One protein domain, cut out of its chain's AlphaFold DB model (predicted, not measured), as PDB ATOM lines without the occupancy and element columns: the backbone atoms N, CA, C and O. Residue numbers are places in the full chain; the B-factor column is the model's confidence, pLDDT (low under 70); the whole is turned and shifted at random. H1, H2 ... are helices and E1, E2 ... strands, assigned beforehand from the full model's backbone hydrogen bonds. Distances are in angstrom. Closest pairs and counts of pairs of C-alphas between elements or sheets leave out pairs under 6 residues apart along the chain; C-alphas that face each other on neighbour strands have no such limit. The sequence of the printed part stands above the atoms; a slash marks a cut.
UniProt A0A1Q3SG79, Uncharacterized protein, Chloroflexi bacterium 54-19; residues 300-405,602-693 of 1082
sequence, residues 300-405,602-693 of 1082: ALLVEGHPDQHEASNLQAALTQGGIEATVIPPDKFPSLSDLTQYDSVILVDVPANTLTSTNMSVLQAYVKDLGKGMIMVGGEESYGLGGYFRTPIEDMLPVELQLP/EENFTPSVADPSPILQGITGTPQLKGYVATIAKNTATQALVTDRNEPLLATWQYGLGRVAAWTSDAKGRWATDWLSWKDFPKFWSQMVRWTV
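Overview. This is residues 300 to 405 and 602 to 693 of the 1082 residues of an uncharacterized protein of Chloroflexi bacterium 54-19 (UniProt A0A1Q3SG79). A twisted sheet of seven strands forms the core, with H1 and H6 packed on one face and H3 on the other, three layers in all. Residues 602 to 637, a long stretch with no named element, lie on the outside, and residues 632 to 633 pair antiparallel with residues 400 to 401. The 198 printed residues run E1 H1 E2 H2 E3 H3 E4 H4 E5 E6 E7 H5 H6; the sheet is mixed, in the order E2 E1 E3 E4 E7 E6 E5. The class is mixed, helices and strands, with under half of the residues in named elements. The whole is compact and rounded, with a radius of gyration of the C-alphas of 15.1 A and spans of 40 by 39 by 32 A.

Along the chain. E1, residues 300 to 304, begins at C-alpha 300 (8.828, 39.134, 77.639). H1 is residues 313 to 321, 12.3 A long, E2 325 to 329, H2 337 to 340, E3 345 to 349, H3 358 to 369, 16.1 A, E4 374 to 378 and H4 393 to 397. After the cut come E5, 638 to 642, E6, 648 to 655, 17.9 A, E7, 658 to 663, 17.0 A, H5, 673 to 676, and H6, 681 to 692, 17.0 A, ending at C-alpha 692 (1.466, 31.890, 79.252).

Arrangement. E1, H1, E2 and E3, H3, E4 are strand-helix-strand units, parallel neighbour strands with a helix between, and E2, H2, E3 is a split one, with E1 between its strands; the three crossovers are right-handed. Parallel pairs are E2 and E1 (N 302 to O 327, 2.8 A), E1 and E3 (N 303 to O 347, 2.8 A), E3 and E4 (N 348 to O 376, 2.9 A), and E4 and E7 (N 377 to O 661, 2.9 A). E5, E6 and E7 form a meander, each strand the antiparallel neighbour of the one before, in two hairpins (N 640 to O 650, 2.9 A; N 653 to O 660, 3.0 A). H1 runs along the strands at a height over the sheet of 8.8 A, and H6 at 9.0 A. H1 and residues 681 to 686 of H6 touch, about perpendicular at 78 degrees, closest at C-alphas 318 and 682, 4.2 A. H3 stands up from the opposite face and touches H2 (C-alphas 337 and 363, 5.8 A) and H4 (361 and 393, 6.0 A). H4 only grazes the sheet; H2 and H5 are not on it. In H1, H3, H4 and H6 every O i to N i+4 pair is within hydrogen-bond range; H2 and H5 are too short for one.

Size, cuts and confidence. Residues 406 to 601 are not printed, and C-alphas 405 and 602 are 19.3 A apart across the cut. E4 to H4 is a long link. The farthest C-alphas, 338 and 604, are 42.8 A apart. Mean pLDDT of the printed part is 89.4; residues 404 to 405 are under 70.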
ATOM      1  N   ALA A 300       8.162  40.431  77.704       94.88
ATOM      2  CA  ALA A 300       8.828  39.134  77.639       94.88
ATOM      3  C   ALA A 300      10.338  39.280  77.868       94.88
ATOM      4  O   ALA A 300      10.983  40.141  77.265       94.88
ATOM      5  N   LEU A 301      10.899  38.411  78.710       97.31
ATOM      6  CA  LEU A 301      12.343  38.283  78.900       97.31
ATOM      7  C   LEU A 301      12.840  37.022  78.194       97.31
ATOM      8  O   LEU A 301      12.458  35.917  78.567       97.31
ATOM      9  N   LEU A 302      13.688  37.188  77.187       97.50
ATOM     10  CA  LEU A 302      14.319  36.109  76.440       97.50
ATOM     11  C   LEU A 302      15.726  35.905  77.010       97.50
ATOM     12  O   LEU A 302      16.523  36.838  77.034       97.50
ATOM     13  N   VAL A 303      16.025  34.692  77.463       96.62
ATOM     14  CA  VAL A 303      17.370  34.265  77.857       96.62
ATOM     15  C   VAL A 303      17.906  33.385  76.736       96.62
ATOM     16  O   VAL A 303      17.262  32.392  76.404       96.62
ATOM     17  N   GLU A 304      19.038  33.745  76.135       94.12
ATOM     18  CA  GLU A 304      19.616  33.023  74.991       94.12
ATOM     19  C   GLU A 304      20.871  32.225  75.376       94.12
ATOM     20  O   GLU A 304      21.705  32.708  76.142       94.12
ATOM     21  N   GLY A 305      20.990  30.991  74.874       88.00
ATOM     22  CA  GLY A 305      22.107  30.089  75.168       88.00
ATOM     23  C   GLY A 305      23.423  30.537  74.536       88.00
ATOM     24  O   GLY A 305      24.457  30.551  75.209       88.00
ATOM     25  N   HIS A 306      23.383  30.975  73.274       85.88
ATOM     26  CA  HIS A 306      24.549  31.494  72.561       85.88
ATOM     27  C   HIS A 306      24.337  32.941  72.071       85.88
ATOM     28  O   HIS A 306      23.978  33.155  70.909       85.88
ATOM     29  N   PRO A 307      24.632  33.958  72.908       81.06
ATOM     30  CA  PRO A 307      24.524  35.372  72.532       81.06
ATOM     31  C   PRO A 307      25.312  35.738  71.269       81.06
ATOM     32  O   PRO A 307      24.827  36.490  70.430       81.06
ATOM     33  N   ASP A 308      26.494  35.143  71.071       82.06
ATOM     34  CA  ASP A 308      27.307  35.356  69.866       82.06
ATOM     35  C   ASP A 308      26.567  34.937  68.578       82.06
ATOM     36  O   ASP A 308      26.747  35.550  67.524       82.06
ATOM     37  N   GLN A 309      25.685  33.937  68.665       79.31
ATOM     38  CA  GLN A 309      24.870  33.432  67.553       79.31
ATOM     39  C   GLN A 309      23.526  34.172  67.401       79.31
ATOM     40  O   GLN A 309      22.833  33.956  66.408       79.31
ATOM     41  N   HIS A 310      23.176  35.073  68.331       82.56
ATOM     42  CA  HIS A 310      21.967  35.910  68.300       82.56
ATOM     43  C   HIS A 310      20.662  35.100  68.131       82.56
ATOM     44  O   HIS A 310      19.740  35.502  67.412       82.56
ATOM     45  N   GLU A 311      20.578  33.930  68.768       83.19
ATOM     46  CA  GLU A 311      19.534  32.918  68.538       83.19
ATOM     47  C   GLU A 311      18.120  33.422  68.865       83.19
ATOM     48  O   GLU A 311      17.144  33.009  68.234       83.19
ATOM     49  N   ALA A 312      18.000  34.362  69.808       89.62
ATOM     50  CA  ALA A 312      16.732  34.984  70.173       89.62
ATOM     51  C   ALA A 312      16.242  36.055  69.175       89.62
ATOM     52  O   ALA A 312      15.088  36.472  69.266       89.62
ATOM     53  N   SER A 313      17.064  36.508  68.220       90.12
ATOM     54  CA  SER A 313      16.770  37.671  67.357       90.12
ATOM     55  C   SER A 313      15.484  37.530  66.526       90.12
ATOM     56  O   SER A 313      14.626  38.417  66.554       90.12
ATOM     57  N   ASN A 314      15.298  36.392  65.848       90.75
ATOM     58  CA  ASN A 314      14.080  36.088  65.083       90.75
ATOM     59  C   ASN A 314      12.826  36.127  65.972       90.75
ATOM     60  O   ASN A 314      11.780  36.646  65.575       90.75
ATOM     61  N   LEU A 315      12.940  35.593  67.192       92.38
ATOM     62  CA  LEU A 315      11.854  35.544  68.165       92.38
ATOM     63  C   LEU A 315      11.554  36.933  68.744       92.38
ATOM     64  O   LEU A 315      10.390  37.310  68.855       92.38
ATOM     65  N   GLN A 316      12.581  37.732  69.043       94.88
ATOM     66  CA  GLN A 316      12.436  39.112  69.505       94.88
ATOM     67  C   GLN A 316      11.696  39.970  68.467       94.88
ATOM     68  O   GLN A 316      10.759  40.692  68.819       94.88
ATOM     69  N   ALA A 317      12.060  39.853  67.185       92.25
ATOM     70  CA  ALA A 317      11.389  40.549  66.088       92.25
ATOM     71  C   ALA A 317       9.918  40.113  65.947       92.25
ATOM     72  O   ALA A 317       9.023  40.959  65.891       92.25
ATOM     73  N   ALA A 318       9.658  38.802  65.974       91.94
ATOM     74  CA  ALA A 318       8.318  38.223  65.895       91.94
ATOM     75  C   ALA A 318       7.401  38.652  67.058       91.94
ATOM     76  O   ALA A 318       6.240  39.000  66.837       91.94
ATOM     77  N   LEU A 319       7.921  38.682  68.288       93.00
ATOM     78  CA  LEU A 319       7.191  39.154  69.469       93.00
ATOM     79  C   LEU A 319       6.925  40.664  69.407       93.00
ATOM     80  O   LEU A 319       5.796  41.090  69.653       93.00
ATOM     81  N   THR A 320       7.914  41.457  68.986       90.81
ATOM     82  CA  THR A 320       7.763  42.913  68.810       90.81
ATOM     83  C   THR A 320       6.688  43.233  67.767       90.81
ATOM     84  O   THR A 320       5.791  44.035  68.028       90.81
ATOM     85  N   GLN A 321       6.700  42.542  66.620       87.44
ATOM     86  CA  GLN A 321       5.655  42.645  65.594       87.44
ATOM     87  C   GLN A 321       4.279  42.179  66.110       87.44
ATOM     88  O   GLN A 321       3.252  42.727  65.716       87.44
ATOM     89  N   GLY A 322       4.252  41.202  67.019       84.62
ATOM     90  CA  GLY A 322       3.054  40.740  67.723       84.62
ATOM     91  C   GLY A 322       2.584  41.633  68.883       84.62
ATOM     92  O   GLY A 322       1.675  41.228  69.615       84.62
ATOM     93  N   GLY A 323       3.179  42.816  69.086       83.12
ATOM     94  CA  GLY A 323       2.800  43.765  70.139       83.12
ATOM     95  C   GLY A 323       3.180  43.307  71.551       83.12
ATOM     96  O   GLY A 323       2.360  43.406  72.469       83.12
ATOM     97  N   ILE A 324       4.382  42.741  71.698       89.19
ATOM     98  CA  ILE A 324       4.966  42.230  72.947       89.19
ATOM     99  C   ILE A 324       6.369  42.829  73.097       89.19
ATOM    100  O   ILE A 324       7.182  42.747  72.178       89.19
ATOM    101  N   GLU A 325       6.665  43.447  74.241       90.62
ATOM    102  CA  GLU A 325       7.962  44.091  74.484       90.62
ATOM    103  C   GLU A 325       9.001  43.025  74.865       90.62
ATOM    104  O   GLU A 325       8.959  42.489  75.970       90.62
ATOM    105  N   ALA A 326       9.912  42.691  73.949       94.00
ATOM    106  CA  ALA A 326      10.866  41.594  74.116       94.00
ATOM    107  C   ALA A 326      12.284  42.100  74.442       94.00
ATOM    108  O   ALA A 326      12.958  42.687  73.593       94.00
ATOM    109  N   THR A 327      12.755  41.842  75.664       96.00
ATOM    110  CA  THR A 327      14.141  42.104  76.098       96.00
ATOM    111  C   THR A 327      14.953  40.814  76.039       96.00
ATOM    112  O   THR A 327      14.474  39.786  76.507       96.00
ATOM    113  N   VAL A 328      16.167  40.861  75.489       96.44
ATOM    114  CA  VAL A 328      17.080  39.707  75.388       96.44
ATOM    115  C   VAL A 328      18.227  39.865  76.389       96.44
ATOM    116  O   VAL A 328      18.766  40.965  76.530       96.44
ATOM    117  N   ILE A 329      18.593  38.783  77.082       95.88
ATOM    118  CA  ILE A 329      19.748  38.715  77.984       95.88
ATOM    119  C   ILE A 329      20.536  37.397  77.830       95.88
ATOM    120  O   ILE A 329      19.950  36.357  77.524       95.88
ATOM    121  N   PRO A 330      21.848  37.406  78.120       95.25
ATOM    122  CA  PRO A 330      22.636  36.191  78.316       95.25
ATOM    123  C   PRO A 330      22.396  35.553  79.709       95.25
ATOM    124  O   PRO A 330      21.917  36.238  80.623       95.25
ATOM    125  N   PRO A 331      22.753  34.267  79.928       93.12
ATOM    126  CA  PRO A 331      22.413  33.537  81.158       93.12
ATOM    127  C   PRO A 331      23.184  33.998  82.408       93.12
ATOM    128  O   PRO A 331      22.701  33.820  83.527       93.12
ATOM    129  N   ASP A 332      24.352  34.632  82.238       91.25
ATOM    130  CA  ASP A 332      25.155  35.219  83.325       91.25
ATOM    131  C   ASP A 332      24.481  36.444  83.966       91.25
ATOM    132  O   ASP A 332      24.752  36.771  85.121       91.25
ATOM    133  N   LYS A 333      23.565  37.098  83.239       94.06
ATOM    134  CA  LYS A 333      22.824  38.294  83.676       94.06
ATOM    135  C   LYS A 333      21.402  37.973  84.135       94.06
ATOM    136  O   LYS A 333      20.542  38.854  84.122       94.06
ATOM    137  N   PHE A 334      21.141  36.724  84.522       94.62
ATOM    138  CA  PHE A 334      19.818  36.294  84.963       94.62
ATOM    139  C   PHE A 334      19.329  37.138  86.166       94.62
ATOM    140  O   PHE A 334      20.010  37.182  87.193       94.62
ATOM    141  N   PRO A 335      18.180  37.833  86.057       91.69
ATOM    142  CA  PRO A 335      17.740  38.823  87.042       91.69
ATOM    143  C   PRO A 335      17.273  38.232  88.382       91.69
ATOM    144  O   PRO A 335      16.949  37.049  88.498       91.69
ATOM    145  N   SER A 336      17.181  39.094  89.403       90.31
ATOM    146  CA  SER A 336      16.581  38.736  90.695       90.31
ATOM    147  C   SER A 336      15.068  38.502  90.576       90.31
ATOM    148  O   SER A 336      14.428  38.975  89.636       90.31
ATOM    149  N   LEU A 337      14.457  37.836  91.565       81.69
ATOM    150  CA  LEU A 337      13.001  37.630  91.588       81.69
ATOM    151  C   LEU A 337      12.222  38.960  91.560       81.69
ATOM    152  O   LEU A 337      11.208  39.057  90.876       81.69
ATOM    153  N   SER A 338      12.719  39.993  92.249       72.88
ATOM    154  CA  SER A 338      12.168  41.354  92.200       72.88
ATOM    155  C   SER A 338      12.266  41.965  90.802       72.88
ATOM    156  O   SER A 338      11.276  42.495  90.298       72.88
ATOM    157  N   ASP A 339      13.418  41.839  90.141       81.06
ATOM    158  CA  ASP A 339      13.630  42.381  88.795       81.06
ATOM    159  C   ASP A 339      12.846  41.606  87.728       81.06
ATOM    160  O   ASP A 339      12.502  42.182  86.699       81.06
ATOM    161  N   LEU A 340      12.521  40.329  87.966       85.50
ATOM    162  CA  LEU A 340      11.654  39.525  87.102       85.50
ATOM    163  C   LEU A 340      10.191  39.990  87.115       85.50
ATOM    164  O   LEU A 340       9.514  39.828  86.103       85.50
ATOM    165  N   THR A 341       9.693  40.587  88.207       79.62
ATOM    166  CA  THR A 341       8.270  40.988  88.329       79.62
ATOM    167  C   THR A 341       7.788  41.932  87.220       79.62
ATOM    168  O   THR A 341       6.602  41.932  86.884       79.62
ATOM    169  N   GLN A 342       8.710  42.693  86.616       86.12
ATOM    170  CA  GLN A 342       8.449  43.611  85.502       86.12
ATOM    171  C   GLN A 342       8.132  42.913  84.166       86.12
ATOM    172  O   GLN A 342       7.790  43.601  83.201       86.12
ATOM    173  N   TYR A 343       8.341  41.596  84.084       92.56
ATOM    174  CA  TYR A 343       8.079  40.763  82.915       92.56
ATOM    175  C   TYR A 343       6.917  39.817  83.200       92.56
ATOM    176  O   TYR A 343       6.733  39.331  84.318       92.56
ATOM    177  N   ASP A 344       6.149  39.515  82.165       91.06
ATOM    178  CA  ASP A 344       4.962  38.676  82.245       91.06
ATOM    179  C   ASP A 344       5.229  37.222  81.850       91.06
ATOM    180  O   ASP A 344       4.579  36.318  82.374       91.06
ATOM    181  N   SER A 345       6.209  36.993  80.969       95.31
ATOM    182  CA  SER A 345       6.732  35.661  80.667       95.31
ATOM    183  C   SER A 345       8.250  35.689  80.497       95.31
ATOM    184  O   SER A 345       8.795  36.586  79.851       95.31
ATOM    185  N   VAL A 346       8.920  34.654  80.998       97.75
ATOM    186  CA  VAL A 346      10.314  34.334  80.647       97.75
ATOM    187  C   VAL A 346      10.320  33.318  79.502       97.75
ATOM    188  O   VAL A 346       9.419  32.482  79.402       97.75
ATOM    189  N   ILE A 347      11.316  33.392  78.625       98.00
ATOM    190  CA  ILE A 347      11.546  32.464  77.519       98.00
ATOM    191  C   ILE A 347      13.003  32.008  77.582       98.00
ATOM    192  O   ILE A 347      13.900  32.844  77.526       98.00
ATOM    193  N   LEU A 348      13.252  30.702  77.678       97.31
ATOM    194  CA  LEU A 348      14.594  30.134  77.522       97.31
ATOM    195  C   LEU A 348      14.777  29.678  76.069       97.31
ATOM    196  O   LEU A 348      13.999  28.850  75.597       97.31
ATOM    197  N   VAL A 349      15.781  30.216  75.376       96.31
ATOM    198  CA  VAL A 349      16.112  29.919  73.974       96.31
ATOM    199  C   VAL A 349      17.435  29.162  73.920       96.31
ATOM    200  O   VAL A 349      18.487  29.760  74.114       96.31
ATOM    201  N   ASP A 350      17.351  27.842  73.728       93.44
ATOM    202  CA  ASP A 350      18.477  26.890  73.679       93.44
ATOM    203  C   ASP A 350      19.501  27.006  74.836       93.44
ATOM    204  O   ASP A 350      20.679  26.699  74.692       93.44
ATOM    205  N   VAL A 351      19.055  27.473  76.010       93.56
ATOM    206  CA  VAL A 351      19.924  27.745  77.170       93.56
ATOM    207  C   VAL A 351      20.430  26.435  77.796       93.56
ATOM    208  O   VAL A 351      19.589  25.647  78.237       93.56
ATOM    209  N   PRO A 352      21.748  26.226  77.972       89.50
ATOM    210  CA  PRO A 352      22.291  25.031  78.628       89.50
ATOM    211  C   PRO A 352      22.145  25.077  80.155       89.50
ATOM    212  O   PRO A 352      22.415  26.106  80.782       89.50
ATOM    213  N   ALA A 353      21.785  23.959  80.797       88.94
ATOM    214  CA  ALA A 353      21.488  23.930  82.236       88.94
ATOM    215  C   ALA A 353      22.703  24.253  83.124       88.94
ATOM    216  O   ALA A 353      22.529  24.736  84.237       88.94
ATOM    217  N   ASN A 354      23.929  24.029  82.643       84.06
ATOM    218  CA  ASN A 354      25.162  24.391  83.354       84.06
ATOM    219  C   ASN A 354      25.496  25.896  83.297       84.06
ATOM    220  O   ASN A 354      26.365  26.335  84.048       84.06
ATOM    221  N   THR A 355      24.825  26.686  82.447       88.56
ATOM    222  CA  THR A 355      24.957  28.158  82.431       88.56
ATOM    223  C   THR A 355      24.045  28.845  83.452       88.56
ATOM    224  O   THR A 355      24.315  29.971  83.868       88.56
ATOM    225  N   LEU A 356      22.986  28.163  83.903       90.88
ATOM    226  CA  LEU A 356      22.077  28.647  84.938       90.88
ATOM    227  C   LEU A 356      22.487  28.094  86.305       90.88
ATOM    228  O   LEU A 356      22.646  26.890  86.488       90.88
ATOM    229  N   THR A 357      22.607  28.965  87.308       90.06
ATOM    230  CA  THR A 357      22.840  28.492  88.682       90.06
ATOM    231  C   THR A 357      21.586  27.811  89.245       90.06
ATOM    232  O   THR A 357      20.460  28.109  88.835       90.06
ATOM    233  N   SER A 358      21.748  26.951  90.255       87.25
ATOM    234  CA  SER A 358      20.615  26.387  91.006       87.25
ATOM    235  C   SER A 358      19.726  27.471  91.631       87.25
ATOM    236  O   SER A 358      18.509  27.297  91.713       87.25
ATOM    237  N   THR A 359      20.303  28.623  91.994       86.25
ATOM    238  CA  THR A 359      19.562  29.815  92.424       86.25
ATOM    239  C   THR A 359      18.717  30.386  91.286       86.25
ATOM    240  O   THR A 359      17.536  30.637  91.502       86.25
ATOM    241  N   ASN A 360      19.263  30.526  90.070       92.75
ATOM    242  CA  ASN A 360      18.529  31.037  88.898       92.75
ATOM    243  C   ASN A 360      17.317  30.141  88.588       92.75
ATOM    244  O   ASN A 360      16.205  30.635  88.409       92.75
ATOM    245  N   MET A 361      17.514  28.817  88.596       94.12
ATOM    246  CA  MET A 361      16.439  27.837  88.384       94.12
ATOM    247  C   MET A 361      15.366  27.911  89.480       94.12
ATOM    248  O   MET A 361      14.177  27.847  89.179       94.12
ATOM    249  N   SER A 362      15.767  28.091  90.743       90.00
ATOM    250  CA  SER A 362      14.837  28.222  91.877       90.00
ATOM    251  C   SER A 362      14.051  29.539  91.840       90.00
ATOM    252  O   SER A 362      12.856  29.557  92.125       90.00
ATOM    253  N   VAL A 363      14.697  30.638  91.436       90.12
ATOM    254  CA  VAL A 363      14.060  31.946  91.211       90.12
ATOM    255  C   VAL A 363      13.039  31.863  90.074       90.12
ATOM    256  O   VAL A 363      11.925  32.361  90.226       90.12
ATOM    257  N   LEU A 364      13.370  31.180  88.971       95.31
ATOM    258  CA  LEU A 364      12.428  30.952  87.875       95.31
ATOM    259  C   LEU A 364      11.254  30.054  88.300       95.31
ATOM    260  O   LEU A 364      10.116  30.321  87.916       95.31
ATOM    261  N   GLN A 365      11.503  29.041  89.140       92.44
ATOM    262  CA  GLN A 365      10.440  28.201  89.695       92.44
ATOM    263  C   GLN A 365       9.464  29.019  90.546       92.44
ATOM    264  O   GLN A 365       8.260  28.915  90.326       92.44
ATOM    265  N   ALA A 366       9.951  29.880  91.446       80.12
ATOM    266  CA  ALA A 366       9.099  30.762  92.251       80.12
ATOM    267  C   ALA A 366       8.321  31.781  91.392       80.12
ATOM    268  O   ALA A 366       7.128  32.004  91.603       80.12
ATOM    269  N   TYR A 367       8.967  32.357  90.374       89.12
ATOM    270  CA  TYR A 367       8.347  33.287  89.423       89.12
ATOM    271  C   TYR A 367       7.142  32.673  88.684       89.12
ATOM    272  O   TYR A 367       6.089  33.302  88.586       89.12
ATOM    273  N   VAL A 368       7.253  31.425  88.216       89.56
ATOM    274  CA  VAL A 368       6.118  30.715  87.600       89.56
ATOM    275  C   VAL A 368       5.103  30.289  88.662       89.56
ATOM    276  O   VAL A 368       3.925  30.633  88.588       89.56
ATOM    277  N   LYS A 369       5.555  29.528  89.658       82.69
ATOM    278  CA  LYS A 369       4.695  28.779  90.578       82.69
ATOM    279  C   LYS A 369       3.935  29.671  91.555       82.69
ATOM    280  O   LYS A 369       2.747  29.438  91.772       82.69
ATOM    281  N   ASP A 370       4.622  30.656  92.127       76.94
ATOM    282  CA  ASP A 370       4.166  31.407  93.298       76.94
ATOM    283  C   ASP A 370       3.759  32.853  92.934       76.94
ATOM    284  O   ASP A 370       2.870  33.409  93.573       76.94
ATOM    285  N   LEU A 371       4.333  33.445  91.871       72.50
ATOM    286  CA  LEU A 371       3.886  34.738  91.307       72.50
ATOM    287  C   LEU A 371       2.925  34.599  90.110       72.50
ATOM    288  O   LEU A 371       2.429  35.602  89.595       72.50
ATOM    289  N   GLY A 372       2.668  33.375  89.644       78.06
ATOM    290  CA  GLY A 372       1.698  33.094  88.586       78.06
ATOM    291  C   GLY A 372       2.072  33.613  87.197       78.06
ATOM    292  O   GLY A 372       1.184  33.872  86.384       78.06
ATOM    293  N   LYS A 373       3.364  33.808  86.917       87.88
ATOM    294  CA  LYS A 373       3.848  34.326  85.629       87.88
ATOM    295  C   LYS A 373       4.102  33.208  84.606       87.88
ATOM    296  O   LYS A 373       4.065  32.015  84.918       87.88
ATOM    297  N   GLY A 374       4.324  33.600  83.355       93.06
ATOM    298  CA  GLY A 374       4.520  32.685  82.233       93.06
ATOM    299  C   GLY A 374       5.951  32.160  82.086       93.06
ATOM    300  O   GLY A 374       6.923  32.868  82.351       93.06
ATOM    301  N   MET A 375       6.096  30.940  81.566       96.62
ATOM    302  CA  MET A 375       7.371  30.442  81.044       96.62
ATOM    303  C   MET A 375       7.199  29.744  79.693       96.62
ATOM    304  O   MET A 375       6.268  28.969  79.486       96.62
ATOM    305  N   ILE A 376       8.153  29.967  78.793       98.12
ATOM    306  CA  ILE A 376       8.331  29.193  77.562       98.12
ATOM    307  C   ILE A 376       9.748  28.609  77.556       98.12
ATOM    308  O   ILE A 376      10.702  29.279  77.951       98.12
ATOM    309  N   MET A 377       9.898  27.377  77.077       97.75
ATOM    310  CA  MET A 377      11.191  26.818  76.683       97.75
ATOM    311  C   MET A 377      11.184  26.504  75.186       97.75
ATOM    312  O   MET A 377      10.221  25.939  74.668       97.75
ATOM    313  N   VAL A 378      12.251  26.906  74.500       96.56
ATOM    314  CA  VAL A 378      12.484  26.740  73.062       96.56
ATOM    315  C   VAL A 378      13.696  25.827  72.891       96.56
ATOM    316  O   VAL A 378      14.711  26.014  73.566       96.56
ATOM    317  N   GLY A 379      13.560  24.819  72.032       91.12
ATOM    318  CA  GLY A 379      14.559  23.782  71.817       91.12
ATOM    319  C   GLY A 379      15.728  24.186  70.928       91.12
ATOM    320  O   GLY A 379      15.867  25.335  70.503       91.12
ATOM    321  N   GLY A 380      16.552  23.185  70.640       88.12
ATOM    322  CA  GLY A 380      17.806  23.296  69.917       88.12
ATOM    323  C   GLY A 380      18.793  22.238  70.415       88.12
ATOM    324  O   GLY A 380      18.388  21.148  70.821       88.12
ATOM    325  N   GLU A 381      20.084  22.529  70.348       83.94
ATOM    326  CA  GLU A 381      21.157  21.543  70.512       83.94
ATOM    327  C   GLU A 381      21.610  21.372  71.968       83.94
ATOM    328  O   GLU A 381      22.001  20.271  72.360       83.94
ATOM    329  N   GLU A 382      21.500  22.420  72.789       84.38
ATOM    330  CA  GLU A 382      21.963  22.435  74.184       84.38
ATOM    331  C   GLU A 382      20.805  22.609  75.186       84.38
ATOM    332  O   GLU A 382      20.981  23.086  76.306       84.38
ATOM    333  N   SER A 383      19.603  22.163  74.819       88.31
ATOM    334  CA  SER A 383      18.375  22.278  75.619       88.31
ATOM    335  C   SER A 383      17.755  20.917  75.993       88.31
ATOM    336  O   SER A 383      18.224  19.847  75.595       88.31
ATOM    337  N   TYR A 384      16.717  20.942  76.839       90.75
ATOM    338  CA  TYR A 384      15.990  19.759  77.328       90.75
ATOM    339  C   TYR A 384      16.926  18.664  77.897       90.75
ATOM    340  O   TYR A 384      17.715  18.932  78.807       90.75
ATOM    341  N   GLY A 385      16.834  17.423  77.401       81.50
ATOM    342  CA  GLY A 385      17.647  16.297  77.873       81.50
ATOM    343  C   GLY A 385      19.142  16.434  77.559       81.50
ATOM    344  O   GLY A 385      19.965  16.020  78.375       81.50
ATOM    345  N   LEU A 386      19.502  17.058  76.430       78.25
ATOM    346  CA  LEU A 386      20.900  17.312  76.050       78.25
ATOM    347  C   LEU A 386      21.513  18.450  76.863       78.25
ATOM    348  O   LEU A 386      22.627  18.312  77.366       78.25
ATOM    349  N   GLY A 387      20.741  19.514  77.086       81.62
ATOM    350  CA  GLY A 387      21.119  20.642  77.937       81.62
ATOM    351  C   GLY A 387      21.371  20.292  79.400       81.62
ATOM    352  O   GLY A 387      21.873  21.130  80.141       81.62
ATOM    353  N   GLY A 388      21.048  19.069  79.834       82.12
ATOM    354  CA  GLY A 388      21.335  18.581  81.182       82.12
ATOM    355  C   GLY A 388      20.286  18.946  82.233       82.12
ATOM    356  O   GLY A 388      20.590  18.897  83.422       82.12
ATOM    357  N   TYR A 389      19.053  19.275  81.831       87.06
ATOM    358  CA  TYR A 389      17.979  19.667  82.758       87.06
ATOM    359  C   TYR A 389      17.391  18.520  83.600       87.06
ATOM    360  O   TYR A 389      16.533  18.771  84.448       87.06
ATOM    361  N   PHE A 390      17.844  17.277  83.415       83.62
ATOM    362  CA  PHE A 390      17.359  16.123  84.178       83.62
ATOM    363  C   PHE A 390      17.592  16.298  85.690       83.62
ATOM    364  O   PHE A 390      18.717  16.528  86.133       83.62
ATOM    365  N   ARG A 391      16.522  16.147  86.482       83.25
ATOM    366  CA  ARG A 391      16.459  16.383  87.938       83.25
ATOM    367  C   ARG A 391      16.806  17.816  88.365       83.25
ATOM    368  O   ARG A 391      17.361  18.027  89.444       83.25
ATOM    369  N   THR A 392      16.459  18.799  87.536       90.88
ATOM    370  CA  THR A 392      16.508  20.226  87.895       90.88
ATOM    371  C   THR A 392      15.111  20.769  88.226       90.88
ATOM    372  O   THR A 392      14.124  20.226  87.725       90.88
ATOM    373  N   PRO A 393      15.001  21.897  88.962       92.38
ATOM    374  CA  PRO A 393      13.722  22.580  89.194       92.38
ATOM    375  C   PRO A 393      12.945  22.908  87.908       92.38
ATOM    376  O   PRO A 393      11.722  23.023  87.942       92.38
ATOM    377  N   ILE A 394      13.643  23.042  86.772       95.69
ATOM    378  CA  ILE A 394      13.045  23.316  85.463       95.69
ATOM    379  C   ILE A 394      12.431  22.052  84.840       95.69
ATOM    380  O   ILE A 394      11.363  22.157  84.241       95.69
ATOM    381  N   GLU A 395      12.997  20.852  85.034       93.69
ATOM    382  CA  GLU A 395      12.304  19.615  84.626       93.69
ATOM    383  C   GLU A 395      10.988  19.439  85.394       93.69
ATOM    384  O   GLU A 395       9.991  19.056  84.783       93.69
ATOM    385  N   ASP A 396      10.928  19.793  86.684       92.31
ATOM    386  CA  ASP A 396       9.667  19.770  87.443       92.31
ATOM    387  C   ASP A 396       8.602  20.669  86.793       92.31
ATOM    388  O   ASP A 396       7.449  20.251  86.659       92.31
ATOM    389  N   MET A 397       9.002  21.870  86.351       94.81
ATOM    390  CA  MET A 397       8.153  22.902  85.738       94.81
ATOM    391  C   MET A 397       7.716  22.608  84.296       94.81
ATOM    392  O   MET A 397       6.690  23.132  83.863       94.81
ATOM    393  N   LEU A 398       8.477  21.829  83.523       97.12
ATOM    394  CA  LEU A 398       8.179  21.591  82.107       97.12
ATOM    395  C   LEU A 398       6.955  20.674  81.913       97.12
ATOM    396  O   LEU A 398       6.797  19.715  82.663       97.12
ATOM    397  N   PRO A 399       6.130  20.872  80.867       96.50
ATOM    398  CA  PRO A 399       5.050  19.947  80.494       96.50
ATOM    399  C   PRO A 399       5.543  18.610  79.899       96.50
ATOM    400  O   PRO A 399       4.726  17.766  79.527       96.50
ATOM    401  N   VAL A 400       6.859  18.404  79.790       95.00
ATOM    402  CA  VAL A 400       7.493  17.209  79.211       95.00
ATOM    403  C   VAL A 400       8.463  16.541  80.190       95.00
ATOM    404  O   VAL A 400       9.035  17.196  81.060       95.00
ATOM    405  N   GLU A 401       8.641  15.232  80.040       90.19
ATOM    406  CA  GLU A 401       9.652  14.399  80.692       90.19
ATOM    407  C   GLU A 401      10.892  14.296  79.791       90.19
ATOM    408  O   GLU A 401      10.775  14.092  78.577       90.19
ATOM    409  N   LEU A 402      12.090  14.414  80.377       86.25
ATOM    410  CA  LEU A 402      13.356  14.389  79.630       86.25
ATOM    411  C   LEU A 402      13.957  12.974  79.529       86.25
ATOM    412  O   LEU A 402      14.868  12.725  78.737       86.25
ATOM    413  N   GLN A 403      13.450  12.024  80.321       76.31
ATOM    414  CA  GLN A 403      13.930  10.644  80.354       76.31
ATOM    415  C   GLN A 403      13.203   9.763  79.324       76.31
ATOM    416  O   GLN A 403      12.202   9.119  79.630       76.31
ATOM    417  N   LEU A 404      13.766   9.650  78.118       65.19
ATOM    418  CA  LEU A 404      13.264   8.725  77.094       65.19
ATOM    419  C   LEU A 404      13.287   7.252  77.582       65.19
ATOM    420  O   LEU A 404      14.352   6.760  77.990       65.19
ATOM    421  N   PRO A 405      12.153   6.518  77.525       53.31
ATOM    422  CA  PRO A 405      12.090   5.084  77.799       53.31
ATOM    423  C   PRO A 405      12.761   4.260  76.696       53.31
ATOM    424  O   PRO A 405      12.607   4.547  75.510       53.31
ATOM    425  N   GLU A 602      16.758  14.512  63.394       84.75
ATOM    426  CA  GLU A 602      16.887  15.391  62.214       84.75
ATOM    427  C   GLU A 602      16.261  14.715  60.983       84.75
ATOM    428  O   GLU A 602      16.935  14.057  60.191       84.75
ATOM    429  N   GLU A 603      14.939  14.825  60.854       84.12
ATOM    430  CA  GLU A 603      14.153  14.291  59.735       84.12
ATOM    431  C   GLU A 603      13.109  15.334  59.292       84.12
ATOM    432  O   GLU A 603      12.684  16.167  60.093       84.12
ATOM    433  N   ASN A 604      12.686  15.309  58.021       88.44
ATOM    434  CA  ASN A 604      11.672  16.239  57.508       88.44
ATOM    435  C   ASN A 604      10.258  15.752  57.858       88.44
ATOM    436  O   ASN A 604       9.803  14.752  57.300       88.44
ATOM    437  N   PHE A 605       9.531  16.496  58.693       91.62
ATOM    438  CA  PHE A 605       8.151  16.181  59.077       91.62
ATOM    439  C   PHE A 605       7.225  17.401  58.984       91.62
ATOM    440  O   PHE A 605       7.658  18.554  59.010       91.62
ATOM    441  N   THR A 606       5.920  17.144  58.877       92.69
ATOM    442  CA  THR A 606       4.869  18.170  58.942       92.69
ATOM    443  C   THR A 606       4.119  18.004  60.264       92.69
ATOM    444  O   THR A 606       3.434  16.994  60.431       92.69
ATOM    445  N   PRO A 607       4.230  18.950  61.214       94.94
ATOM    446  CA  PRO A 607       3.548  18.851  62.500       94.94
ATOM    447  C   PRO A 607       2.029  18.813  62.370       94.94
ATOM    448  O   PRO A 607       1.448  19.554  61.573       94.94
ATOM    449  N   SER A 608       1.391  17.999  63.207       92.94
ATOM    450  CA  SER A 608      -0.063  17.841  63.259       92.94
ATOM    451  C   SER A 608      -0.640  18.381  64.568       92.94
ATOM    452  O   SER A 608       0.043  18.430  65.591       92.94
ATOM    453  N   VAL A 609      -1.898  18.823  64.531       92.50
ATOM    454  CA  VAL A 609      -2.634  19.280  65.720       92.50
ATOM    455  C   VAL A 609      -3.253  18.061  66.395       92.50
ATOM    456  O   VAL A 609      -4.093  17.404  65.779       92.50
ATOM    457  N   ALA A 610      -2.858  17.773  67.637       89.25
ATOM    458  CA  ALA A 610      -3.497  16.738  68.448       89.25
ATOM    459  C   ALA A 610      -4.598  17.356  69.326       89.25
ATOM    460  O   ALA A 610      -5.779  17.103  69.088       89.25
ATOM    461  N   ASP A 611      -4.235  18.237  70.263       85.94
ATOM    462  CA  ASP A 611      -5.195  18.935  71.122       85.94
ATOM    463  C   ASP A 611      -5.548  20.352  70.615       85.94
ATOM    464  O   ASP A 611      -4.662  21.118  70.217       85.94
ATOM    465  N   PRO A 612      -6.824  20.782  70.694       82.00
ATOM    466  CA  PRO A 612      -7.208  22.169  70.436       82.00
ATOM    467  C   PRO A 612      -6.551  23.143  71.428       82.00
ATOM    468  O   PRO A 612      -6.745  23.040  72.638       82.00
ATOM    469  N   SER A 613      -5.826  24.143  70.919       86.06
ATOM    470  CA  SER A 613      -5.129  25.145  71.738       86.06
ATOM    471  C   SER A 613      -5.401  26.579  71.268       86.06
ATOM    472  O   SER A 613      -5.352  26.835  70.061       86.06
ATOM    473  N   PRO A 614      -5.601  27.558  72.182       83.94
ATOM    474  CA  PRO A 614      -5.693  28.979  71.829       83.94
ATOM    475  C   PRO A 614      -4.457  29.514  71.089       83.94
ATOM    476  O   PRO A 614      -4.564  30.473  70.327       83.94
ATOM    477  N   ILE A 615      -3.297  28.866  71.263       90.81
ATOM    478  CA  ILE A 615      -2.036  29.207  70.580       90.81
ATOM    479  C   ILE A 615      -2.154  29.025  69.055       90.81
ATOM    480  O   ILE A 615      -1.443  29.669  68.292       90.81
ATOM    481  N   LEU A 616      -3.092  28.186  68.603       90.75
ATOM    482  CA  LEU A 616      -3.347  27.885  67.194       90.75
ATOM    483  C   LEU A 616      -4.596  28.605  66.647       90.75
ATOM    484  O   LEU A 616      -5.074  28.289  65.555       90.75
ATOM    485  N   GLN A 617      -5.175  29.562  67.386       85.50
ATOM    486  CA  GLN A 617      -6.469  30.146  67.023       85.50
ATOM    487  C   GLN A 617      -6.397  30.942  65.708       85.50
ATOM    488  O   GLN A 617      -5.785  32.013  65.612       85.50
ATOM    489  N   GLY A 618      -7.069  30.423  64.677       84.00
ATOM    490  CA  GLY A 618      -7.039  30.978  63.325       84.00
ATOM    491  C   GLY A 618      -5.687  30.809  62.627       84.00
ATOM    492  O   GLY A 618      -5.340  31.641  61.792       84.00
ATOM    493  N   ILE A 619      -4.901  29.803  63.012       88.12
ATOM    494  CA  ILE A 619      -3.757  29.299  62.249       88.12
ATOM    495  C   ILE A 619      -4.257  28.091  61.446       88.12
ATOM    496  O   ILE A 619      -4.875  27.187  62.005       88.12
ATOM    497  N   THR A 620      -4.048  28.089  60.127       76.56
ATOM    498  CA  THR A 620      -4.615  27.080  59.216       76.56
ATOM    499  C   THR A 620      -3.527  26.400  58.389       76.56
ATOM    500  O   THR A 620      -3.244  26.787  57.256       76.56
ATOM    501  N   GLY A 621      -2.945  25.350  58.971       83.06
ATOM    502  CA  GLY A 621      -1.800  24.625  58.418       83.06
ATOM    503  C   GLY A 621      -0.464  25.141  58.954       83.06
ATOM    504  O   GLY A 621      -0.348  26.284  59.386       83.06
ATOM    505  N   THR A 622       0.530  24.264  58.929       90.50
ATOM    506  CA  THR A 622       1.881  24.428  59.481       90.50
ATOM    507  C   THR A 622       2.921  24.120  58.387       90.50
ATOM    508  O   THR A 622       2.630  23.304  57.507       90.50
ATOM    509  N   PRO A 623       4.111  24.756  58.383       92.94
ATOM    510  CA  PRO A 623       5.203  24.394  57.465       92.94
ATOM    511  C   PRO A 623       5.804  23.000  57.752       92.94
ATOM    512  O   PRO A 623       5.250  22.207  58.516       92.94
ATOM    513  N   GLN A 624       6.963  22.692  57.157       92.62
ATOM    514  CA  GLN A 624       7.784  21.544  57.564       92.62
ATOM    515  C   GLN A 624       8.873  21.948  58.564       92.62
ATOM    516  O   GLN A 624       9.397  23.060  58.517       92.62
ATOM    517  N   LEU A 625       9.204  21.021  59.463       93.94
ATOM    518  CA  LEU A 625      10.392  21.072  60.314       93.94
ATOM    519  C   LEU A 625      11.386  20.006  59.862       93.94
ATOM    520  O   LEU A 625      10.986  18.968  59.335       93.94
ATOM    521  N   LYS A 626      12.673  20.272  60.091       92.88
ATOM    522  CA  LYS A 626      13.797  19.385  59.731       92.88
ATOM    523  C   LYS A 626      14.404  18.678  60.948       92.88
ATOM    524  O   LYS A 626      15.408  17.987  60.821       92.88
ATOM    525  N   GLY A 627      13.818  18.882  62.129       90.06
ATOM    526  CA  GLY A 627      14.217  18.225  63.365       90.06
ATOM    527  C   GLY A 627      13.578  18.796  64.631       90.06
ATOM    528  O   GLY A 627      12.825  19.769  64.577       90.06
ATOM    529  N   TYR A 628      13.829  18.127  65.756       92.00
ATOM    530  CA  TYR A 628      13.345  18.468  67.099       92.00
ATOM    531  C   TYR A 628      14.099  17.663  68.174       92.00
ATOM    532  O   TYR A 628      14.747  16.654  67.871       92.00
ATOM    533  N   VAL A 629      13.975  18.074  69.440       90.25
ATOM    534  CA  VAL A 629      14.445  17.302  70.599       90.25
ATOM    535  C   VAL A 629      13.350  16.341  71.073       90.25
ATOM    536  O   VAL A 629      12.276  16.759  71.508       90.25
ATOM    537  N   ALA A 630      13.625  15.041  71.014       87.69
ATOM    538  CA  ALA A 630      12.724  13.989  71.457       87.69
ATOM    539  C   ALA A 630      12.500  14.053  72.979       87.69
ATOM    540  O   ALA A 630      13.434  13.961  73.779       87.69
ATOM    541  N   THR A 631      11.234  14.188  73.372       90.38
ATOM    542  CA  THR A 631      10.745  14.216  74.761       90.38
ATOM    543  C   THR A 631       9.385  13.506  74.829       90.38
ATOM    544  O   THR A 631       8.859  13.083  73.801       90.38
ATOM    545  N   ILE A 632       8.800  13.346  76.020       89.62
ATOM    546  CA  ILE A 632       7.451  12.773  76.194       89.62
ATOM    547  C   ILE A 632       6.589  13.742  77.003       89.62
ATOM    548  O   ILE A 632       7.073  14.330  77.962       89.62
ATOM    549  N   ALA A 633       5.317  13.928  76.646       91.94
ATOM    550  CA  ALA A 633       4.416  14.786  77.414       91.94
ATOM    551  C   ALA A 633       4.028  14.139  78.752       91.94
ATOM    552  O   ALA A 633       3.684  12.957  78.803       91.94
ATOM    553  N   LYS A 634       4.035  14.926  79.834       92.81
ATOM    554  CA  LYS A 634       3.519  14.491  81.141       92.81
ATOM    555  C   LYS A 634       2.013  14.227  81.045       92.81
ATOM    556  O   LYS A 634       1.307  14.910  80.308       92.81
ATOM    557  N   ASN A 635       1.496  13.299  81.855       85.44
ATOM    558  CA  ASN A 635       0.095  12.830  81.805       85.44
ATOM    559  C   ASN A 635      -0.998  13.920  81.925       85.44
ATOM    560  O   ASN A 635      -2.160  13.642  81.638       85.44
ATOM    561  N   THR A 636      -0.660  15.126  82.388       87.50
ATOM    562  CA  THR A 636      -1.575  16.273  82.547       87.50
ATOM    563  C   THR A 636      -1.266  17.443  81.603       87.50
ATOM    564  O   THR A 636      -1.846  18.517  81.763       87.50
ATOM    565  N   ALA A 637      -0.359  17.267  80.639       92.31
ATOM    566  CA  ALA A 637      -0.008  18.285  79.655       92.31
ATOM    567  C   ALA A 637      -0.834  18.157  78.367       92.31
ATOM    568  O   ALA A 637      -1.014  17.067  77.826       92.31
ATOM    569  N   THR A 638      -1.278  19.299  77.847       92.25
ATOM    570  CA  THR A 638      -1.961  19.428  76.558       92.25
ATOM    571  C   THR A 638      -0.930  19.422  75.431       92.25
ATOM    572  O   THR A 638       0.010  20.216  75.456       92.25
ATOM    573  N   GLN A 639      -1.103  18.577  74.418       93.12
ATOM    574  CA  GLN A 639      -0.214  18.470  73.259       93.12
ATOM    575  C   GLN A 639      -0.830  19.190  72.054       93.12
ATOM    576  O   GLN A 639      -1.482  18.599  71.198       93.12
ATOM    577  N   ALA A 640      -0.623  20.505  71.984       93.12
ATOM    578  CA  ALA A 640      -1.176  21.349  70.925       93.12
ATOM    579  C   ALA A 640      -0.633  20.993  69.529       93.12
ATOM    580  O   ALA A 640      -1.368  21.053  68.544       93.12
ATOM    581  N   LEU A 641       0.647  20.614  69.436       95.75
ATOM    582  CA  LEU A 641       1.263  20.099  68.210       95.75
ATOM    583  C   LEU A 641       2.097  18.857  68.521       95.75
ATOM    584  O   LEU A 641       2.833  18.840  69.512       95.75
ATOM    585  N   VAL A 642       2.034  17.864  67.635       95.44
ATOM    586  CA  VAL A 642       2.842  16.639  67.684       95.44
ATOM    587  C   VAL A 642       3.517  16.355  66.341       95.44
ATOM    588  O   VAL A 642       3.080  16.830  65.286       95.44
ATOM    589  N   THR A 643       4.596  15.580  66.384       93.19
ATOM    590  CA  THR A 643       5.305  15.073  65.203       93.19
ATOM    591  C   THR A 643       4.512  13.964  64.498       93.19
ATOM    592  O   THR A 643       3.482  13.500  64.990       93.19
ATOM    593  N   ASP A 644       4.998  13.501  63.347       88.44
ATOM    594  CA  ASP A 644       4.474  12.323  62.639       88.44
ATOM    595  C   ASP A 644       4.567  11.027  63.473       88.44
ATOM    596  O   ASP A 644       3.778  10.101  63.283       88.44
ATOM    597  N   ARG A 645       5.485  10.992  64.448       85.62
ATOM    598  CA  ARG A 645       5.656   9.916  65.439       85.62
ATOM    599  C   ARG A 645       4.723  10.036  66.649       85.62
ATOM    600  O   ARG A 645       4.782   9.192  67.540       85.62
ATOM    601  N   ASN A 646       3.860  11.057  66.684       87.25
ATOM    602  CA  ASN A 646       3.035  11.428  67.839       87.25
ATOM    603  C   ASN A 646       3.886  11.769  69.090       87.25
ATOM    604  O   ASN A 646       3.496  11.493  70.225       87.25
ATOM    605  N   GLU A 647       5.059  12.371  68.885       90.19
ATOM    606  CA  GLU A 647       5.901  12.925  69.955       90.19
ATOM    607  C   GLU A 647       5.599  14.434  70.117       90.19
ATOM    608  O   GLU A 647       5.247  15.090  69.129       90.19
ATOM    609  N   PRO A 648       5.679  15.018  71.327       93.94
ATOM    610  CA  PRO A 648       5.308  16.412  71.571       93.94
ATOM    611  C   PRO A 648       6.221  17.406  70.843       93.94
ATOM    612  O   PRO A 648       7.433  17.447  71.067       93.94
ATOM    613  N   LEU A 649       5.613  18.274  70.029       95.81
ATOM    614  CA  LEU A 649       6.277  19.440  69.443       95.81
ATOM    615  C   LEU A 649       5.956  20.729  70.209       95.81
ATOM    616  O   LEU A 649       6.852  21.524  70.484       95.81
ATOM    617  N   LEU A 650       4.679  20.923  70.553       97.25
ATOM    618  CA  LEU A 650       4.210  21.983  71.440       97.25
ATOM    619  C   LEU A 650       3.357  21.361  72.544       97.25
ATOM    620  O   LEU A 650       2.192  21.032  72.316       97.25
ATOM    621  N   ALA A 651       3.935  21.228  73.735       97.31
ATOM    622  CA  ALA A 651       3.236  20.784  74.937       97.31
ATOM    623  C   ALA A 651       3.044  21.964  75.900       97.31
ATOM    624  O   ALA A 651       3.945  22.792  76.047       97.31
ATOM    625  N   THR A 652       1.894  22.059  76.569       95.94
ATOM    626  CA  THR A 652       1.615  23.130  77.539       95.94
ATOM    627  C   THR A 652       0.836  22.634  78.756       95.94
ATOM    628  O   THR A 652       0.053  21.691  78.664       95.94
ATOM    629  N   TRP A 653       1.047  23.265  79.915       93.50
ATOM    630  CA  TRP A 653       0.300  22.969  81.146       93.50
ATOM    631  C   TRP A 653       0.332  24.130  82.157       93.50
ATOM    632  O   TRP A 653       1.005  25.144  81.946       93.50
ATOM    633  N   GLN A 654      -0.396  23.981  83.265       88.62
ATOM    634  CA  GLN A 654      -0.329  24.870  84.427       88.62
ATOM    635  C   GLN A 654       0.620  24.286  85.485       88.62
ATOM    636  O   GLN A 654       0.546  23.096  85.790       88.62
ATOM    637  N   TYR A 655       1.473  25.129  86.071       86.12
ATOM    638  CA  TYR A 655       2.400  24.767  87.143       86.12
ATOM    639  C   TYR A 655       2.299  25.793  88.280       86.12
ATOM    640  O   TYR A 655       2.720  26.942  88.141       86.12
ATOM    641  N   GLY A 656       1.699  25.391  89.404       84.19
ATOM    642  CA  GLY A 656       1.298  26.325  90.460       84.19
ATOM    643  C   GLY A 656       0.241  27.314  89.955       84.19
ATOM    644  O   GLY A 656      -0.750  26.913  89.343       84.19
ATOM    645  N   LEU A 657       0.463  28.605  90.197       76.62
ATOM    646  CA  LEU A 657      -0.366  29.697  89.676       76.62
ATOM    647  C   LEU A 657      -0.015  30.090  88.226       76.62
ATOM    648  O   LEU A 657      -0.755  30.852  87.606       76.62
ATOM    649  N   GLY A 658       1.122  29.624  87.695       83.56
ATOM    650  CA  GLY A 658       1.664  30.031  86.394       83.56
ATOM    651  C   GLY A 658       1.447  29.007  85.284       83.56
ATOM    652  O   GLY A 658       0.961  27.896  85.501       83.56
ATOM    653  N   ARG A 659       1.826  29.374  84.058       92.38
ATOM    654  CA  ARG A 659       1.651  28.535  82.860       92.38
ATOM    655  C   ARG A 659       2.958  28.345  82.110       92.38
ATOM    656  O   ARG A 659       3.679  29.310  81.863       92.38
ATOM    657  N   VAL A 660       3.222  27.100  81.711       96.56
ATOM    658  CA  VAL A 660       4.470  26.698  81.053       96.56
ATOM    659  C   VAL A 660       4.181  26.053  79.701       96.56
ATOM    660  O   VAL A 660       3.310  25.185  79.595       96.56
ATOM    661  N   ALA A 661       4.928  26.463  78.678       97.44
ATOM    662  CA  ALA A 661       4.941  25.854  77.351       97.44
ATOM    663  C   ALA A 661       6.343  25.332  76.995       97.44
ATOM    664  O   ALA A 661       7.348  25.978  77.290       97.44
ATOM    665  N   ALA A 662       6.400  24.180  76.331       97.81
ATOM    666  CA  ALA A 662       7.606  23.598  75.754       97.81
ATOM    667  C   ALA A 662       7.436  23.484  74.236       97.81
ATOM    668  O   ALA A 662       6.535  22.787  73.765       97.81
ATOM    669  N   TRP A 663       8.299  24.167  73.487       97.25
ATOM    670  CA  TRP A 663       8.490  24.011  72.047       97.25
ATOM    671  C   TRP A 663       9.789  23.233  71.821       97.25
ATOM    672  O   TRP A 663      10.853  23.687  72.244       97.25
ATOM    673  N   THR A 664       9.718  22.042  71.225       95.31
ATOM    674  CA  THR A 664      10.861  21.103  71.173       95.31
ATOM    675  C   THR A 664      11.730  21.237  69.918       95.31
ATOM    676  O   THR A 664      12.810  20.653  69.858       95.31
ATOM    677  N   SER A 665      11.307  22.044  68.942       94.50
ATOM    678  CA  SER A 665      12.138  22.501  67.818       94.50
ATOM    679  C   SER A 665      12.891  23.790  68.175       94.50
ATOM    680  O   SER A 665      12.641  24.404  69.211       94.50
ATOM    681  N   ASP A 666      13.799  24.225  67.304       90.75
ATOM    682  CA  ASP A 666      14.529  25.481  67.443       90.75
ATOM    683  C   ASP A 666      13.724  26.721  67.000       90.75
ATOM    684  O   ASP A 666      12.591  26.628  66.512       90.75
ATOM    685  N   ALA A 667      14.346  27.892  67.177       82.81
ATOM    686  CA  ALA A 667      13.932  29.176  66.600       82.81
ATOM    687  C   ALA A 667      15.075  29.902  65.842       82.81
ATOM    688  O   ALA A 667      14.874  31.013  65.341       82.81
ATOM    689  N   LYS A 668      16.263  29.282  65.729       80.62
ATOM    690  CA  LYS A 668      17.448  29.851  65.058       80.62
ATOM    691  C   LYS A 668      17.504  29.554  63.552       80.62
ATOM    692  O   LYS A 668      18.132  30.295  62.805       80.62
ATOM    693  N   GLY A 669      16.760  28.549  63.084       76.75
ATOM    694  CA  GLY A 669      16.531  28.240  61.670       76.75
ATOM    695  C   GLY A 669      17.183  26.946  61.177       76.75
ATOM    696  O   GLY A 669      17.053  26.637  59.989       76.75
ATOM    697  N   ARG A 670      17.837  26.176  62.060       84.50
ATOM    698  CA  ARG A 670      18.444  24.875  61.729       84.50
ATOM    699  C   ARG A 670      17.363  23.854  61.386       84.50
ATOM    700  O   ARG A 670      17.414  23.247  60.318       84.50
ATOM    701  N   TRP A 671      16.357  23.717  62.248       89.19
ATOM    702  CA  TRP A 671      15.213  22.831  62.015       89.19
ATOM    703  C   TRP A 671      13.987  23.605  61.522       89.19
ATOM    704  O   TRP A 671      13.262  23.132  60.647       89.19
ATOM    705  N   ALA A 672      13.808  24.828  62.024       88.38
ATOM    706  CA  ALA A 672      12.688  25.724  61.772       88.38
ATOM    707  C   ALA A 672      12.887  26.696  60.587       88.38
ATOM    708  O   ALA A 672      12.254  27.751  60.554       88.38
ATOM    709  N   THR A 673      13.740  26.381  59.601       87.62
ATOM    710  CA  THR A 673      14.048  27.301  58.477       87.62
ATOM    711  C   THR A 673      12.787  27.798  57.764       87.62
ATOM    712  O   THR A 673      12.634  28.987  57.494       87.62
ATOM    713  N   ASP A 674      11.859  26.883  57.488       88.94
ATOM    714  CA  ASP A 674      10.634  27.167  56.746       88.94
ATOM    715  C   ASP A 674       9.619  27.908  57.647       88.94
ATOM    716  O   ASP A 674       8.847  28.737  57.167       88.94
ATOM    717  N   TRP A 675       9.696  27.698  58.970       90.06
ATOM    718  CA  TRP A 675       8.956  28.442  60.000       90.06
ATOM    719  C   TRP A 675       9.337  29.924  60.034       90.06
ATOM    720  O   TRP A 675       8.450  30.766  60.132       90.06
ATOM    721  N   LEU A 676      10.623  30.267  59.908       88.25
ATOM    722  CA  LEU A 676      11.087  31.665  59.949       88.25
ATOM    723  C   LEU A 676      10.500  32.536  58.825       88.25
ATOM    724  O   LEU A 676      10.316  33.737  59.001       88.25
ATOM    725  N   SER A 677      10.184  31.932  57.677       88.56
ATOM    726  CA  SER A 677       9.572  32.614  56.522       88.56
ATOM    727  C   SER A 677       8.038  32.554  56.495       88.56
ATOM    728  O   SER A 677       7.400  33.092  55.587       88.56
ATOM    729  N   TRP A 678       7.419  31.898  57.477       92.69
ATOM    730  CA  TRP A 678       5.984  31.645  57.498       92.69
ATOM    731  C   TRP A 678       5.196  32.869  57.974       92.69
ATOM    732  O   TRP A 678       5.456  33.431  59.036       92.69
ATOM    733  N   LYS A 679       4.168  33.254  57.206       91.31
ATOM    734  CA  LYS A 679       3.353  34.464  57.443       91.31
ATOM    735  C   LYS A 679       2.767  34.572  58.865       91.31
ATOM    736  O   LYS A 679       2.570  35.679  59.353       91.31
ATOM    737  N   ASP A 680       2.465  33.438  59.503       92.31
ATOM    738  CA  ASP A 680       1.842  33.377  60.829       92.31
ATOM    739  C   ASP A 680       2.878  33.196  61.960       92.31
ATOM    740  O   ASP A 680       2.490  33.104  63.119       92.31
ATOM    741  N   PHE A 681       4.189  33.202  61.681       92.69
ATOM    742  CA  PHE A 681       5.246  33.066  62.698       92.69
ATOM    743  C   PHE A 681       5.167  34.130  63.822       92.69
ATOM    744  O   PHE A 681       5.181  33.741  64.995       92.69
ATOM    745  N   PRO A 682       4.966  35.441  63.543       92.19
ATOM    746  CA  PRO A 682       4.741  36.449  64.591       92.19
ATOM    747  C   PRO A 682       3.462  36.201  65.396       92.19
ATOM    748  O   PRO A 682       3.405  36.440  66.604       92.19
ATOM    749  N   LYS A 683       2.427  35.684  64.729       91.94
ATOM    750  CA  LYS A 683       1.140  35.357  65.340       91.94
ATOM    751  C   LYS A 683       1.269  34.153  66.283       91.94
ATOM    752  O   LYS A 683       0.840  34.252  67.424       91.94
ATOM    753  N   PHE A 684       1.921  33.075  65.856       94.12
ATOM    754  CA  PHE A 684       2.168  31.870  66.651       94.12
ATOM    755  C   PHE A 684       2.904  32.183  67.962       94.12
ATOM    756  O   PHE A 684       2.410  31.861  69.043       94.12
ATOM    757  N   TRP A 685       4.040  32.886  67.894       94.62
ATOM    758  CA  TRP A 685       4.822  33.221  69.090       94.62
ATOM    759  C   TRP A 685       4.121  34.221  70.010       94.62
ATOM    760  O   TRP A 685       4.139  34.050  71.230       94.62
ATOM    761  N   SER A 686       3.441  35.231  69.456       91.56
ATOM    762  CA  SER A 686       2.678  36.171  70.285       91.56
ATOM    763  C   SER A 686       1.419  35.545  70.895       91.56
ATOM    764  O   SER A 686       1.076  35.887  72.023       91.56
ATOM    765  N   GLN A 687       0.769  34.580  70.234       91.38
ATOM    766  CA  GLN A 687      -0.294  33.769  70.841       91.38
ATOM    767  C   GLN A 687       0.254  32.822  71.922       91.38
ATOM    768  O   GLN A 687      -0.409  32.642  72.941       91.38
ATOM    769  N   MET A 688       1.469  32.279  71.765       93.62
ATOM    770  CA  MET A 688       2.124  31.458  72.794       93.62
ATOM    771  C   MET A 688       2.419  32.266  74.065       93.62
ATOM    772  O   MET A 688       1.997  31.861  75.147       93.62
ATOM    773  N   VAL A 689       3.041  33.446  73.944       93.38
ATOM    774  CA  VAL A 689       3.271  34.339  75.098       93.38
ATOM    775  C   VAL A 689       1.951  34.836  75.691       93.38
ATOM    776  O   VAL A 689       1.799  34.845  76.903       93.38
ATOM    777  N   ARG A 690       0.941  35.186  74.885       88.19
ATOM    778  CA  ARG A 690      -0.383  35.579  75.415       88.19
ATOM    779  C   ARG A 690      -1.140  34.423  76.087       88.19
ATOM    780  O   ARG A 690      -2.069  34.683  76.842       88.19
ATOM    781  N   TRP A 691      -0.760  33.165  75.842       89.94
ATOM    782  CA  TRP A 691      -1.306  32.002  76.548       89.94
ATOM    783  C   TRP A 691      -0.596  31.729  77.885       89.94
ATOM    784  O   TRP A 691      -1.264  31.306  78.833       89.94
ATOM    785  N   THR A 692       0.719  31.982  77.981       90.81
ATOM    786  CA  THR A 692       1.466  31.890  79.252       90.81
ATOM    787  C   THR A 692       1.187  33.089  80.160       90.81
ATOM    788  O   THR A 692       0.967  32.906  81.353       90.81
ATOM    789  N   VAL A 693       1.068  34.291  79.583       82.81
ATOM    790  CA  VAL A 693       0.538  35.524  80.201       82.81
ATOM    791  C   VAL A 693      -0.994  35.472  80.249       82.81
ATOM    792  O   VAL A 693      -1.699  36.371  79.792       82.81
TER     793      VAL A 693